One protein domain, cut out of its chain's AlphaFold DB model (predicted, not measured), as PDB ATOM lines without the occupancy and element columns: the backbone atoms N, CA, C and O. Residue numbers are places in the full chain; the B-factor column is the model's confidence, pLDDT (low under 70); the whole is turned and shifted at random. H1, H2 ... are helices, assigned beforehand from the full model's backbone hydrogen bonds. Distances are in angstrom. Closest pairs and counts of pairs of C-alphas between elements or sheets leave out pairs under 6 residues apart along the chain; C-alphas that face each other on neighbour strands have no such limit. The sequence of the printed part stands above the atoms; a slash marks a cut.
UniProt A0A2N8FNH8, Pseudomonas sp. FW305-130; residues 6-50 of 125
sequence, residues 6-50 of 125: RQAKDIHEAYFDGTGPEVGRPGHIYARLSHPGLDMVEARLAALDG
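What this domain is: This is residues 6 to 50 of the 125 residues of a protein of Pseudomonas sp. FW305-130 (UniProt A0A2N8FNH8). Two helices stand at opposite ends of an elongated, loose model, joined by a long winding link: H2 makes one end, and its residues 40 to 49, with Gly 50, stick out as an arm. At the other end the link folds back beside H1 with residues 19 to 23, then crosses to H2. The printed part has 45 residues, with two named helices in the order H1, H2, and no named strand; its class is all helix. The radius of gyration of the C-alphas is 12.4 A, and the spans are 36 by 19 by 13 A.

How they stand to each other: H2, residues 36 to 49, is apart from H1, residues 6 to 16. In both helices every O i to N i+4 pair is within hydrogen-bond range.

Where its parts are: H2 is 20.3 A long and ends at C-alpha 49 (-7.336, -16.424, 33.536). H1 is 15.6 A long and begins at C-alpha 6 (-41.523, -32.492, 40.036).

The domain as a whole: The C-alphas of Arg 6 and Asp 49, the two farthest apart, are 38.3 A apart. The link from H1 to H2, residues 17 to 35, is long. The printed part has no cut, and no printed residue is under 70 in pLDDT.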
ATOM      1  N   ARG A   6     -41.898 -31.794  41.273       92.69
ATOM      2  CA  ARG A   6     -41.523 -32.492  40.036       92.69
ATOM      3  C   ARG A   6     -40.255 -31.893  39.439       92.69
ATOM      4  O   ARG A   6     -39.315 -32.628  39.188       92.69
ATOM      5  N   GLN A   7     -40.202 -30.568  39.321       90.88
ATOM      6  CA  GLN A   7     -39.009 -29.884  38.823       90.88
ATOM      7  C   GLN A   7     -37.790 -30.145  39.719       90.88
ATOM      8  O   GLN A   7     -36.701 -30.380  39.214       90.88
ATOM      9  N   ALA A   8     -37.967 -30.139  41.045       89.88
ATOM     10  CA  ALA A   8     -36.887 -30.476  41.972       89.88
ATOM     11  C   ALA A   8     -36.318 -31.879  41.705       89.88
ATOM     12  O   ALA A   8     -35.101 -32.050  41.680       89.88
ATOM     13  N   LYS A   9     -37.192 -32.868  41.463       91.81
ATOM     14  CA  LYS A   9     -36.788 -34.225  41.079       91.81
ATOM     15  C   LYS A   9     -36.023 -34.220  39.753       91.81
ATOM     16  O   LYS A   9     -34.945 -34.799  39.696       91.81
ATOM     17  N   ASP A  10     -36.563 -33.566  38.729       93.00
ATOM     18  CA  ASP A  10     -35.976 -33.560  37.386       93.00
ATOM     19  C   ASP A  10     -34.579 -32.901  37.377       93.00
ATOM     20  O   ASP A  10     -33.667 -33.402  36.724       93.00
ATOM     21  N   ILE A  11     -34.379 -31.830  38.159       90.94
ATOM     22  CA  ILE A  11     -33.066 -31.184  38.355       90.94
ATOM     23  C   ILE A  11     -32.094 -32.111  39.097       90.94
ATOM     24  O   ILE A  11     -30.924 -32.196  38.731       90.94
ATOM     25  N   HIS A  12     -32.557 -32.804  40.140       91.38
ATOM     26  CA  HIS A  12     -31.729 -33.755  40.883       91.38
ATOM     27  C   HIS A  12     -31.251 -34.917  40.007       91.38
ATOM     28  O   HIS A  12     -30.064 -35.237  40.028       91.38
ATOM     29  N   GLU A  13     -32.162 -35.520  39.242       92.69
ATOM     30  CA  GLU A  13     -31.861 -36.614  38.311       92.69
ATOM     31  C   GLU A  13     -30.853 -36.156  37.245       92.69
ATOM     32  O   GLU A  13     -29.832 -36.804  37.025       92.69
ATOM     33  N   ALA A  14     -31.058 -34.963  36.678       92.31
ATOM     34  CA  ALA A  14     -30.130 -34.385  35.710       92.31
ATOM     35  C   ALA A  14     -28.724 -34.147  36.281       92.31
ATOM     36  O   ALA A  14     -27.739 -34.372  35.583       92.31
ATOM     37  N   TYR A  15     -28.613 -33.699  37.534       89.69
ATOM     38  CA  TYR A  15     -27.326 -33.361  38.142       89.69
ATOM     39  C   TYR A  15     -26.524 -34.584  38.597       89.69
ATOM     40  O   TYR A  15     -25.312 -34.624  38.402       89.69
ATOM     41  N   PHE A  16     -27.169 -35.553  39.254       90.00
ATOM     42  CA  PHE A  16     -26.469 -36.703  39.837       90.00
ATOM     43  C   PHE A  16     -26.345 -37.873  38.866       90.00
ATOM     44  O   PHE A  16     -25.298 -38.519  38.836       90.00
ATOM     45  N   ASP A  17     -27.386 -38.117  38.071       92.56
ATOM     46  CA  ASP A  17     -27.468 -39.296  37.211       92.56
ATOM     47  C   ASP A  17     -27.173 -38.950  35.743       92.56
ATOM     48  O   ASP A  17     -26.897 -39.837  34.935       92.56
ATOM     49  N   GLY A  18     -27.202 -37.661  35.381       91.94
ATOM     50  CA  GLY A  18     -26.981 -37.209  34.007       91.94
ATOM     51  C   GLY A  18     -28.128 -37.576  33.061       91.94
ATOM     52  O   GLY A  18     -27.924 -37.647  31.848       91.94
ATOM     53  N   THR A  19     -29.327 -37.827  33.595       94.25
ATOM     54  CA  THR A  19     -30.515 -38.243  32.835       94.25
ATOM     55  C   THR A  19     -31.699 -37.299  33.039       94.25
ATOM     56  O   THR A  19     -31.746 -36.505  33.972       94.25
ATOM     57  N   GLY A  20     -32.687 -37.377  32.145       92.44
ATOM     58  CA  GLY A  20     -33.937 -36.629  32.283       92.44
ATOM     59  C   GLY A  20     -33.970 -35.277  31.554       92.44
ATOM     60  O   GLY A  20     -33.081 -34.952  30.765       92.44
ATOM     61  N   PRO A  21     -35.051 -34.500  31.747       92.06
ATOM     62  CA  PRO A  21     -35.373 -33.354  30.896       92.06
ATOM     63  C   PRO A  21     -34.544 -32.093  31.188       92.06
ATOM     64  O   PRO A  21     -34.525 -31.183  30.363       92.06
ATOM     65  N   GLU A  22     -33.866 -32.025  32.335       91.38
ATOM     66  CA  GLU A  22     -33.063 -30.863  32.745       91.38
ATOM     67  C   GLU A  22     -31.554 -31.056  32.488       91.38
ATOM     68  O   GLU A  22     -30.744 -30.216  32.876       91.38
ATOM     69  N   VAL A  23     -31.146 -32.139  31.809       91.94
ATOM     70  CA  VAL A  23     -29.733 -32.384  31.465       91.94
ATOM     71  C   VAL A  23     -29.177 -31.238  30.620       91.94
ATOM     72  O   VAL A  23     -29.790 -30.798  29.647       91.94
ATOM     73  N   GLY A  24     -27.996 -30.750  30.999       83.94
ATOM     74  CA  GLY A  24     -27.327 -29.631  30.334       83.94
ATOM     75  C   GLY A  24     -27.917 -28.257  30.662       83.94
ATOM     76  O   GLY A  24     -27.431 -27.252  30.143       83.94
ATOM     77  N   ARG A  25     -28.939 -28.179  31.523       83.62
ATOM     78  CA  ARG A  25     -29.453 -26.903  32.022       83.62
ATOM     79  C   ARG A  25     -28.801 -26.534  33.355       83.62
ATOM     80  O   ARG A  25     -28.615 -27.409  34.200       83.62
ATOM     81  N   PRO A  26     -28.493 -25.246  33.585       77.06
ATOM     82  CA  PRO A  26     -28.024 -24.790  34.885       77.06
ATOM     83  C   PRO A  26     -29.081 -25.071  35.957       77.06
ATOM     84  O   PRO A  26     -30.238 -24.669  35.822       77.06
ATOM     85  N   GLY A  27     -28.678 -25.747  37.030       82.88
ATOM     86  CA  GLY A  27     -29.550 -26.084  38.147       82.88
ATOM     87  C   GLY A  27     -28.784 -26.052  39.461       82.88
ATOM     88  O   GLY A  27     -27.749 -26.700  39.602       82.88
ATOM     89  N   HIS A  28     -29.305 -25.308  40.437       87.25
ATOM     90  CA  HIS A  28     -28.772 -25.306  41.798       87.25
ATOM     91  C   HIS A  28     -29.575 -26.260  42.665       87.25
ATOM     92  O   HIS A  28     -30.787 -26.101  42.805       87.25
ATOM     93  N   ILE A  29     -28.882 -27.215  43.278       87.94
ATOM     94  CA  ILE A  29     -29.506 -28.195  44.169       87.94
ATOM     95  C   ILE A  29     -29.308 -27.822  45.628       87.94
ATOM     96  O   ILE A  29     -30.253 -27.777  46.415       87.94
ATOM     97  N   TYR A  30     -28.055 -27.562  45.995       88.38
ATOM     98  CA  TYR A  30     -27.661 -27.311  47.367       88.38
ATOM     99  C   TYR A  30     -26.494 -26.332  47.389       88.38
ATOM    100  O   TYR A  30     -25.497 -26.549  46.705       88.38
ATOM    101  N   ALA A  31     -26.595 -25.286  48.212       90.06
ATOM    102  CA  ALA A  31     -25.650 -24.166  48.215       90.06
ATOM    103  C   ALA A  31     -24.195 -24.562  48.527       90.06
ATOM    104  O   ALA A  31     -23.277 -23.834  48.176       90.06
ATOM    105  N   ARG A  32     -23.963 -25.721  49.161       89.56
ATOM    106  CA  ARG A  32     -22.606 -26.265  49.353       89.56
ATOM    107  C   ARG A  32     -21.935 -26.674  48.035       89.56
ATOM    108  O   ARG A  32     -20.719 -26.793  48.018       89.56
ATOM    109  N   LEU A  33     -22.717 -26.964  46.995       88.62
ATOM    110  CA  LEU A  33     -22.232 -27.401  45.684       88.62
ATOM    111  C   LEU A  33     -22.189 -26.239  44.692       88.62
ATOM    112  O   LEU A  33     -21.186 -26.059  44.020       88.62
ATOM    113  N   SER A  34     -23.270 -25.461  44.605       90.06
ATOM    114  CA  SER A  34     -23.348 -24.291  43.729       90.06
ATOM    115  C   SER A  34     -24.437 -23.327  44.185       90.06
ATOM    116  O   SER A  34     -25.401 -23.711  44.855       90.06
ATOM    117  N   HIS A  35     -24.289 -22.056  43.821       91.81
ATOM    118  CA  HIS A  35     -25.303 -21.025  44.008       91.81
ATOM    119  C   HIS A  35     -25.009 -19.838  43.077       91.81
ATOM    120  O   HIS A  35     -23.854 -19.640  42.714       91.81
ATOM    121  N   PRO A  36     -25.984 -18.958  42.780       91.38
ATOM    122  CA  PRO A  36     -25.800 -17.902  41.776       91.38
ATOM    123  C   PRO A  36     -24.605 -16.969  42.036       91.38
ATOM    124  O   PRO A  36     -23.937 -16.509  41.115       91.38
ATOM    125  N   GLY A  37     -24.323 -16.678  43.311       93.31
ATOM    126  CA  GLY A  37     -23.135 -15.908  43.690       93.31
ATOM    127  C   GLY A  37     -21.804 -16.607  43.376       93.31
ATOM    128  O   GLY A  37     -20.844 -15.918  43.047       93.31
ATOM    129  N   LEU A  38     -21.754 -17.939  43.462       94.44
ATOM    130  CA  LEU A  38     -20.572 -18.746  43.165       94.44
ATOM    131  C   LEU A  38     -20.332 -18.769  41.657       94.44
ATOM    132  O   LEU A  38     -19.260 -18.361  41.223       94.44
ATOM    133  N   ASP A  39     -21.374 -19.077  40.879       94.12
ATOM    134  CA  ASP A  39     -21.345 -19.089  39.413       94.12
ATOM    135  C   ASP A  39     -20.793 -17.783  38.838       94.12
ATOM    136  O   ASP A  39     -19.960 -17.779  37.935       94.12
ATOM    137  N   MET A  40     -21.234 -16.643  39.381       95.62
ATOM    138  CA  MET A  40     -20.761 -15.336  38.932       95.62
ATOM    139  C   MET A  40     -19.256 -15.154  39.172       95.62
ATOM    140  O   MET A  40     -18.572 -14.568  38.333       95.62
ATOM    141  N   VAL A  41     -18.743 -15.586  40.328       96.62
ATOM    142  CA  VAL A  41     -17.320 -15.448  40.662       96.62
ATOM    143  C   VAL A  41     -16.489 -16.421  39.832       96.62
ATOM    144  O   VAL A  41     -15.497 -16.001  39.244       96.62
ATOM    145  N   GLU A  42     -16.919 -17.675  39.720       97.12
ATOM    146  CA  GLU A  42     -16.247 -18.705  38.925       97.12
ATOM    147  C   GLU A  42     -16.171 -18.316  37.447       97.12
ATOM    148  O   GLU A  42     -15.084 -18.308  36.874       97.12
ATOM    149  N   ALA A  43     -17.278 -17.867  36.849       96.88
ATOM    150  CA  ALA A  43     -17.289 -17.416  35.458       96.88
ATOM    151  C   ALA A  43     -16.343 -16.226  35.216       96.88
ATOM    152  O   ALA A  43     -15.691 -16.144  34.175       96.88
ATOM    153  N   ARG A  44     -16.246 -15.295  36.174       97.88
ATOM    154  CA  ARG A  44     -15.340 -14.139  36.069       97.88
ATOM    155  C   ARG A  44     -13.879 -14.537  36.222       97.88
ATOM    156  O   ARG A  44     -13.061 -14.036  35.462       97.88
ATOM    157  N   LEU A  45     -13.554 -15.405  37.178       98.12
ATOM    158  CA  LEU A  45     -12.191 -15.909  37.356       98.12
ATOM    159  C   LEU A  45     -11.735 -16.686  36.118       98.12
ATOM    160  O   LEU A  45     -10.672 -16.390  35.585       98.12
ATOM    161  N   ALA A  46     -12.582 -17.580  35.597       98.25
ATOM    162  CA  ALA A  46     -12.296 -18.315  34.367       98.25
ATOM    163  C   ALA A  46     -12.016 -17.366  33.190       98.25
ATOM    164  O   ALA A  46     -11.023 -17.525  32.484       98.25
ATOM    165  N   ALA A  47     -12.834 -16.321  33.023       98.19
ATOM    166  CA  ALA A  47     -12.627 -15.323  31.977       98.19
ATOM    167  C   ALA A  47     -11.339 -14.497  32.161       98.19
ATOM    168  O   ALA A  47     -10.704 -14.147  31.167       98.19
ATOM    169  N   LEU A  48     -10.956 -14.171  33.403       98.25
ATOM    170  CA  LEU A  48      -9.730 -13.421  33.702       98.25
ATOM    171  C   LEU A  48      -8.466 -14.235  33.404       98.25
ATOM    172  O   LEU A  48      -7.522 -13.688  32.840       98.25
ATOM    173  N   ASP A  49      -8.478 -15.525  33.736       97.44
ATOM    174  CA  ASP A  49      -7.336 -16.424  33.536       97.44
ATOM    175  C   ASP A  49      -7.319 -17.066  32.135       97.44
ATOM    176  O   ASP A  49      -6.376 -17.776  31.784       97.44
ATOM    177  N   GLY A  50      -8.352 -16.830  31.314       98.00
ATOM    178  CA  GLY A  50      -8.519 -17.481  30.011       98.00
ATOM    179  C   GLY A  50      -8.745 -18.996  30.113       98.00
ATOM    180  O   GLY A  50      -8.425 -19.728  29.177       98.00
TER     181      GLY A  50